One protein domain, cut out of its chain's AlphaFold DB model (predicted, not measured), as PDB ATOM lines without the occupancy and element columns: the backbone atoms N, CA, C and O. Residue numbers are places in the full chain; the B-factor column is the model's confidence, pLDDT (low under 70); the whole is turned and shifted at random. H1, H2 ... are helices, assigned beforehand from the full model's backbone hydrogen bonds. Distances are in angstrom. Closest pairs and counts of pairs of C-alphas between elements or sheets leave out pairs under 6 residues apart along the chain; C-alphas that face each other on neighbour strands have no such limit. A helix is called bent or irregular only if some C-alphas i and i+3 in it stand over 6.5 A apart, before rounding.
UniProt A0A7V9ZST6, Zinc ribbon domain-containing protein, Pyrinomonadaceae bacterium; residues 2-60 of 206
ATOM      1  N   LYS A   2     193.955 129.857 192.094       50.41
ATOM      2  CA  LYS A   2     193.658 128.873 191.041       50.41
ATOM      3  C   LYS A   2     193.139 129.662 189.842       50.41
ATOM      4  O   LYS A   2     191.960 129.991 189.814       50.41
ATOM      5  N   ILE A   3     194.035 130.044 188.937       60.53
ATOM      6  CA  ILE A   3     193.685 130.792 187.725       60.53
ATOM      7  C   ILE A   3     193.469 129.761 186.608       60.53
ATOM      8  O   ILE A   3     194.344 128.912 186.415       60.53
ATOM      9  N   PRO A   4     192.317 129.762 185.916       69.12
ATOM     10  CA  PRO A   4     192.102 128.914 184.747       69.12
ATOM     11  C   PRO A   4     193.175 129.183 183.687       69.12
ATOM     12  O   PRO A   4     193.524 130.333 183.446       69.12
ATOM     13  N   ALA A   5     193.673 128.142 183.015       62.09
ATOM     14  CA  ALA A   5     194.747 128.281 182.022       62.09
ATOM     15  C   ALA A   5     194.423 129.292 180.900       62.09
ATOM     16  O   ALA A   5     195.325 129.958 180.406       62.09
ATOM     17  N   LEU A   6     193.138 129.458 180.553       60.94
ATOM     18  CA  LEU A   6     192.693 130.462 179.581       60.94
ATOM     19  C   LEU A   6     192.795 131.911 180.091       60.94
ATOM     20  O   LEU A   6     193.080 132.802 179.300       60.94
ATOM     21  N   ASP A   7     192.602 132.154 181.389       64.19
ATOM     22  CA  ASP A   7     192.696 133.500 181.978       64.19
ATOM     23  C   ASP A   7     194.143 133.894 182.292       64.19
ATOM     24  O   ASP A   7     194.461 135.074 182.439       64.19
ATOM     25  N   LEU A   8     195.049 132.913 182.331       64.06
ATOM     26  CA  LEU A   8     196.479 133.129 182.539       64.06
ATOM     27  C   LEU A   8     197.072 134.057 181.466       64.06
ATOM     28  O   LEU A   8     197.909 134.900 181.779       64.06
ATOM     29  N   ALA A   9     196.584 133.935 180.225       61.97
ATOM     30  CA  ALA A   9     197.017 134.764 179.107       61.97
ATOM     31  C   ALA A   9     196.411 136.177 179.107       61.97
ATOM     32  O   ALA A   9     197.010 137.113 178.580       61.97
ATOM     33  N   ALA A  10     195.235 136.355 179.709       67.50
ATOM     34  CA  ALA A  10     194.584 137.657 179.809       67.50
ATOM     35  C   ALA A  10     195.102 138.481 181.005       67.50
ATOM     36  O   ALA A  10     195.054 139.709 180.972       67.50
ATOM     37  N   GLN A  11     195.635 137.821 182.041       70.31
ATOM     38  CA  GLN A  11     196.005 138.439 183.322       70.31
ATOM     39  C   GLN A  11     197.521 138.472 183.600       70.31
ATOM     40  O   GLN A  11     197.946 138.525 184.757       70.31
ATOM     41  N   TYR A  12     198.369 138.501 182.562       74.62
ATOM     42  CA  TYR A  12     199.836 138.533 182.720       74.62
ATOM     43  C   TYR A  12     200.341 139.665 183.625       74.62
ATOM     44  O   TYR A  12     201.317 139.491 184.354       74.62
ATOM     45  N   LYS A  13     199.673 140.822 183.600       76.94
ATOM     46  CA  LYS A  13     200.059 141.986 184.402       76.94
ATOM     47  C   LYS A  13     199.839 141.750 185.899       76.94
ATOM     48  O   LYS A  13     200.743 141.979 186.694       76.94
ATOM     49  N   GLU A  14     198.666 141.248 186.268       79.44
ATOM     50  CA  GLU A  14     198.284 140.989 187.662       79.44
ATOM     51  C   GLU A  14     199.093 139.825 188.244       79.44
ATOM     52  O   GLU A  14     199.577 139.892 189.375       79.44
ATOM     53  N   LEU A  15     199.321 138.787 187.433       81.44
ATOM     54  CA  LEU A  15     200.201 137.677 187.783       81.44
ATOM     55  C   LEU A  15     201.644 138.158 187.999       81.44
ATOM     56  O   LEU A  15     202.274 137.791 188.992       81.44
ATOM     57  N   GLY A  16     202.156 139.007 187.105       82.44
ATOM     58  CA  GLY A  16     203.499 139.567 187.209       82.44
ATOM     59  C   GLY A  16     203.690 140.443 188.449       82.44
ATOM     60  O   GLY A  16     204.712 140.333 189.125       82.44
ATOM     61  N   GLU A  17     202.697 141.263 188.800       84.56
ATOM     62  CA  GLU A  17     202.716 142.081 190.020       84.56
ATOM     63  C   GLU A  17     202.695 141.219 191.292       84.56
ATOM     64  O   GLU A  17     203.488 141.452 192.208       84.56
ATOM     65  N   ALA A  18     201.855 140.179 191.332       85.81
ATOM     66  CA  ALA A  18     201.783 139.258 192.464       85.81
ATOM     67  C   ALA A  18     203.085 138.460 192.656       85.81
ATOM     68  O   ALA A  18     203.577 138.329 193.781       85.81
ATOM     69  N   ILE A  19     203.672 137.955 191.565       87.00
ATOM     70  CA  ILE A  19     204.957 137.246 191.597       87.00
ATOM     71  C   ILE A  19     206.076 138.195 192.033       87.00
ATOM     72  O   ILE A  19     206.862 137.850 192.913       87.00
ATOM     73  N   ARG A  20     206.119 139.418 191.494       88.88
ATOM     74  CA  ARG A  20     207.109 140.434 191.875       88.88
ATOM     75  C   ARG A  20     207.066 140.749 193.368       88.88
ATOM     76  O   ARG A  20     208.122 140.853 193.989       88.88
ATOM     77  N   ALA A  21     205.873 140.910 193.940       89.56
ATOM     78  CA  ALA A  21     205.722 141.171 195.369       89.56
ATOM     79  C   ALA A  21     206.336 140.040 196.205       89.56
ATOM     80  O   ALA A  21     207.075 140.318 197.148       89.56
ATOM     81  N   LYS A  22     206.106 138.782 195.808       90.81
ATOM     82  CA  LYS A  22     206.676 137.614 196.485       90.81
ATOM     83  C   LYS A  22     208.187 137.498 196.334       90.81
ATOM     84  O   LYS A  22     208.872 137.311 197.329       90.81
ATOM     85  N   ILE A  23     208.719 137.703 195.132       91.19
ATOM     86  CA  ILE A  23     210.172 137.697 194.906       91.19
ATOM     87  C   ILE A  23     210.852 138.789 195.745       91.19
ATOM     88  O   ILE A  23     211.899 138.553 196.337       91.19
ATOM     89  N   ASN A  24     210.247 139.974 195.856       92.06
ATOM     90  CA  ASN A  24     210.796 141.058 196.670       92.06
ATOM     91  C   ASN A  24     210.750 140.791 198.182       92.06
ATOM     92  O   ASN A  24     211.552 141.381 198.901       92.06
ATOM     93  N   GLU A  25     209.854 139.938 198.689       92.25
ATOM     94  CA  GLU A  25     209.901 139.509 200.097       92.25
ATOM     95  C   GLU A  25     211.200 138.740 200.383       92.25
ATOM     96  O   GLU A  25     211.885 139.052 201.358       92.25
ATOM     97  N   ASP A  26     211.591 137.830 199.488       91.56
ATOM     98  CA  ASP A  26     212.807 137.021 199.632       91.56
ATOM     99  C   ASP A  26     214.084 137.829 199.331       91.56
ATOM    100  O   ASP A  26     215.088 137.736 200.040       91.56
ATOM    101  N   PHE A  27     214.054 138.683 198.300       93.69
ATOM    102  CA  PHE A  27     215.226 139.438 197.834       93.69
ATOM    103  C   PHE A  27     215.651 140.563 198.788       93.69
ATOM    104  O   PHE A  27     216.822 140.955 198.797       93.69
ATOM    105  N   ARG A  28     214.748 141.019 199.670       90.00
ATOM    106  CA  ARG A  28     215.076 141.973 200.742       90.00
ATOM    107  C   ARG A  28     216.186 141.472 201.658       90.00
ATOM    108  O   ARG A  28     217.013 142.277 202.076       90.00
ATOM    109  N   GLY A  29     216.244 140.166 201.933       91.81
ATOM    110  CA  GLY A  29     217.306 139.573 202.754       91.81
ATOM    111  C   GLY A  29     218.704 139.728 202.145       91.81
ATOM    112  O   GLY A  29     219.693 139.759 202.871       91.81
ATOM    113  N   TYR A  30     218.778 139.892 200.823       91.06
ATOM    114  CA  TYR A  30     220.014 140.073 200.064       91.06
ATOM    115  C   TYR A  30     220.292 141.541 199.699       91.06
ATOM    116  O   TYR A  30     221.296 141.827 199.053       91.06
ATOM    117  N   GLY A  31     219.416 142.476 200.092       92.62
ATOM    118  CA  GLY A  31     219.532 143.892 199.729       92.62
ATOM    119  C   GLY A  31     219.237 144.186 198.253       92.62
ATOM    120  O   GLY A  31     219.724 145.182 197.723       92.62
ATOM    121  N   LEU A  32     218.468 143.325 197.582       91.94
ATOM    122  CA  LEU A  32     218.102 143.465 196.171       91.94
ATOM    123  C   LEU A  32     216.614 143.818 196.028       91.94
ATOM    124  O   LEU A  32     215.776 143.336 196.788       91.94
ATOM    125  N   GLU A  33     216.279 144.634 195.025       90.50
ATOM    126  CA  GLU A  33     214.895 144.983 194.684       90.50
ATOM    127  C   GLU A  33     214.622 144.741 193.195       90.50
ATOM    128  O   GLU A  33     215.279 145.293 192.310       90.50
ATOM    129  N   VAL A  34     213.599 143.940 192.907       88.94
ATOM    130  CA  VAL A  34     213.063 143.738 191.562       88.94
ATOM    131  C   VAL A  34     212.140 144.904 191.217       88.94
ATOM    132  O   VAL A  34     211.052 145.059 191.787       88.94
ATOM    133  N   THR A  35     212.561 145.722 190.253       88.56
ATOM    134  CA  THR A  35     211.856 146.940 189.814       88.56
ATOM    135  C   THR A  35     210.815 146.684 188.728       88.56
ATOM    136  O   THR A  35     209.810 147.393 188.656       88.56
ATOM    137  N   LYS A  36     211.027 145.674 187.883       83.25
ATOM    138  CA  LYS A  36     210.102 145.258 186.823       83.25
ATOM    139  C   LYS A  36     210.169 143.747 186.659       83.25
ATOM    140  O   LYS A  36     211.247 143.167 186.714       83.25
ATOM    141  N   PHE A  37     209.011 143.135 186.455       84.81
ATOM    142  CA  PHE A  37     208.876 141.710 186.199       84.81
ATOM    143  C   PHE A  37     207.891 141.542 185.047       84.81
ATOM    144  O   PHE A  37     206.766 142.038 185.128       84.81
ATOM    145  N   TYR A  38     208.332 140.886 183.979       80.19
ATOM    146  CA  TYR A  38     207.517 140.589 182.810       80.19
ATOM    147  C   TYR A  38     207.529 139.085 182.583       80.19
ATOM    148  O   TYR A  38     208.580 138.451 182.637       80.19
ATOM    149  N   VAL A  39     206.353 138.525 182.330       78.56
ATOM    150  CA  VAL A  39     206.220 137.144 181.878       78.56
ATOM    151  C   VAL A  39     206.328 137.171 180.356       78.56
ATOM    152  O   VAL A  39     205.422 137.671 179.697       78.56
ATOM    153  N   GLU A  40     207.452 136.707 179.808       72.50
ATOM    154  CA  GLU A  40     207.687 136.734 178.355       72.50
ATOM    155  C   GLU A  40     206.962 135.605 177.620       72.50
ATOM    156  O   GLU A  40     206.381 135.825 176.560       72.50
ATOM    157  N   ASN A  41     206.979 134.392 178.174       69.00
ATOM    158  CA  ASN A  41     206.330 133.240 177.563       69.00
ATOM    159  C   ASN A  41     205.928 132.230 178.641       69.00
ATOM    160  O   ASN A  41     206.741 131.859 179.487       69.00
ATOM    161  N   ILE A  42     204.673 131.787 178.606       71.56
ATOM    162  CA  ILE A  42     204.242 130.584 179.310       71.56
ATOM    163  C   ILE A  42     204.040 129.530 178.231       71.56
ATOM    164  O   ILE A  42     203.038 129.566 177.521       71.56
ATOM    165  N   SER A  43     204.990 128.603 178.110       72.81
ATOM    166  CA  SER A  43     204.804 127.431 177.263       72.81
ATOM    167  C   SER A  43     203.699 126.588 177.882       72.81
ATOM    168  O   SER A  43     203.853 126.067 178.994       72.81
ATOM    169  N   LEU A  44     202.571 126.490 177.192       77.38
ATOM    170  CA  LEU A  44     201.505 125.596 177.600       77.38
ATOM    171  C   LEU A  44     201.932 124.162 177.247       77.38
ATOM    172  O   LEU A  44     202.592 123.948 176.231       77.38
ATOM    173  N   PRO A  45     201.611 123.162 178.082       78.88
ATOM    174  CA  PRO A  45     201.828 121.776 177.694       78.88
ATOM    175  C   PRO A  45     200.991 121.455 176.439       78.88
ATOM    176  O   PRO A  45     199.891 122.004 176.290       78.88
ATOM    177  N   PRO A  46     201.479 120.576 175.548       79.81
ATOM    178  CA  PRO A  46     200.879 120.337 174.231       79.81
ATOM    179  C   PRO A  46     199.415 119.880 174.310       79.81
ATOM    180  O   PRO A  46     198.605 120.197 173.439       79.81
ATOM    181  N   GLU A  47     199.026 119.195 175.386       78.75
ATOM    182  CA  GLU A  47     197.641 118.790 175.627       78.75
ATOM    183  C   GLU A  47     196.707 119.991 175.841       78.75
ATOM    184  O   GLU A  47     195.538 119.954 175.450       78.75
ATOM    185  N   VAL A  48     197.206 121.063 176.464       82.12
ATOM    186  CA  VAL A  48     196.430 122.281 176.728       82.12
ATOM    187  C   VAL A  48     196.303 123.122 175.465       82.12
ATOM    188  O   VAL A  48     195.211 123.623 175.210       82.12
ATOM    189  N   GLU A  49     197.355 123.219 174.649       79.19
ATOM    190  CA  GLU A  49     197.300 123.890 173.341       79.19
ATOM    191  C   GLU A  49     196.253 123.230 172.435       79.19
ATOM    192  O   GLU A  49     195.321 123.895 171.979       79.19
ATOM    193  N   ALA A  50     196.303 121.901 172.299       81.88
ATOM    194  CA  ALA A  50     195.336 121.143 171.506       81.88
ATOM    195  C   ALA A  50     193.892 121.305 172.017       81.88
ATOM    196  O   ALA A  50     192.944 121.441 171.237       81.88
ATOM    197  N   ALA A  51     193.695 121.312 173.341       78.44
ATOM    198  CA  ALA A  51     192.381 121.549 173.930       78.44
ATOM    199  C   ALA A  51     191.874 122.976 173.660       78.44
ATOM    200  O   ALA A  51     190.676 123.176 173.426       78.44
ATOM    201  N   MET A  52     192.770 123.963 173.675       77.69
ATOM    202  CA  MET A  52     192.446 125.360 173.404       77.69
ATOM    203  C   MET A  52     192.101 125.582 171.926       77.69
ATOM    204  O   MET A  52     191.092 126.229 171.643       77.69
ATOM    205  N   ASP A  53     192.837 124.969 170.998       81.31
ATOM    206  CA  ASP A  53     192.554 124.995 169.556       81.31
ATOM    207  C   ASP A  53     191.224 124.316 169.229       81.31
ATOM    208  O   ASP A  53     190.400 124.840 168.471       81.31
ATOM    209  N   LYS A  54     190.938 123.180 169.873       78.50
ATOM    210  CA  LYS A  54     189.659 122.480 169.718       78.50
ATOM    211  C   LYS A  54     188.491 123.315 170.236       78.50
ATOM    212  O   LYS A  54     187.434 123.376 169.614       78.50
ATOM    213  N   ARG A  55     188.662 123.993 171.369       78.94
ATOM    214  CA  ARG A  55     187.635 124.886 171.919       78.94
ATOM    215  C   ARG A  55     187.435 126.132 171.059       78.94
ATOM    216  O   ARG A  55     186.297 126.544 170.848       78.94
ATOM    217  N   SER A  56     188.521 126.702 170.552       78.19
ATOM    218  CA  SER A  56     188.492 127.893 169.701       78.19
ATOM    219  C   SER A  56     187.860 127.589 168.345       78.19
ATOM    220  O   SER A  56     187.010 128.347 167.888       78.19
ATOM    221  N   SER A  57     188.169 126.435 167.748       73.94
ATOM    222  CA  SER A  57     187.522 125.966 166.516       73.94
ATOM    223  C   SER A  57     186.030 125.677 166.718       73.94
ATOM    224  O   SER A  57     185.223 126.067 165.876       73.94
ATOM    225  N   MET A  58     185.623 125.098 167.856       74.25
ATOM    226  CA  MET A  58     184.200 124.945 168.198       74.25
ATOM    227  C   MET A  58     183.480 126.296 168.331       74.25
ATOM    228  O   MET A  58     182.352 126.434 167.862       74.25
ATOM    229  N   GLY A  59     184.126 127.298 168.934       75.00
ATOM    230  CA  GLY A  59     183.571 128.648 169.062       75.00
ATOM    231  C   GLY A  59     183.499 129.412 167.736       75.00
ATOM    232  O   GLY A  59     182.537 130.135 167.501       75.00
ATOM    233  N   ALA A  60     184.486 129.232 166.856       72.94
ATOM    234  CA  ALA A  60     184.560 129.914 165.566       72.94
ATOM    235  C   ALA A  60     183.584 129.347 164.527       72.94
ATOM    236  O   ALA A  60     183.082 130.085 163.684       72.94
TER     237      ALA A  60
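What this domain is: This is residues 2 to 60 of the 206 residues of the protein "Zinc ribbon domain-containing protein" of Pyrinomonadaceae bacterium (UniProt A0A7V9ZST6). A long, thin rod with the long helix H2 along one part of its length and the helix H3 at the other end, the short helix H1 lying between them. After H2 the chain folds back, and residues 32 to 39 run beside H2 before the link goes on to H3; residues 26 to 31 and 53 to 60 stick out at the two ends. The printed part has 59 residues with three named helices, in the order H1, H2, H3, and no named strand; the class is all helix. The whole is only just extended, close to loose, with a radius of gyration of the C-alphas of 15.8 A, and spans 51 by 20 by 18 A.

Where its parts are: The printed part begins at Lys 2. H1 covers residues 5 to 8, from C-alpha 5 at (194.747, 128.281, 182.022). H2 follows at residues 12 to 30, from C-alpha 12 at (199.836, 138.533, 182.720), and is 26.7 A from first to last C-alpha. It has a kink of 32 degrees near residue 24. H2 is neither bent nor irregular, but only just: C-alphas 26 and 29 are 6.0 A apart. Residues 31 to 45 hold no named element. H3 covers residues 46 to 60, is 20.8 A from first to last C-alpha, and ends with C-alpha 60 at (184.560, 129.914, 165.566).

How they stand to each other: H1 and H2 are close but not clearly touching, with 1 pair of C-alphas within 8 A, those of Leu 8 and Leu 15, 7.9 A apart. Their centres are 19.9 A apart. H1 and H3 are only just apart, with closest C-alphas at 8.0 A. H2 and H3 are apart. Every O i to N i+4 pair in H3 is within hydrogen-bond range, and in H2 12 of 15 are. H1, with four residues, is too short for such a pair, and its 1 pair of O i and N i+3 is not within range.

The domain as a whole: The two C-alphas farthest apart are those of Gly 31 and Met 58, at 51.0 A. Residues 26 to 31, of which 26 to 30 belong to H2, stand free, and so do residues 53 to 60 of H3. Without them the body has 45 residues and spans 40 by 17 by 14 A. The link from H1 to H2 is tight, with 3 residues, and the link from H2 to H3 is long, with 15 residues. The printed part has no cut. The mean pLDDT of the printed part is 79.3, and confidence is low, under 70, at residues 2 to 10 and residue 41.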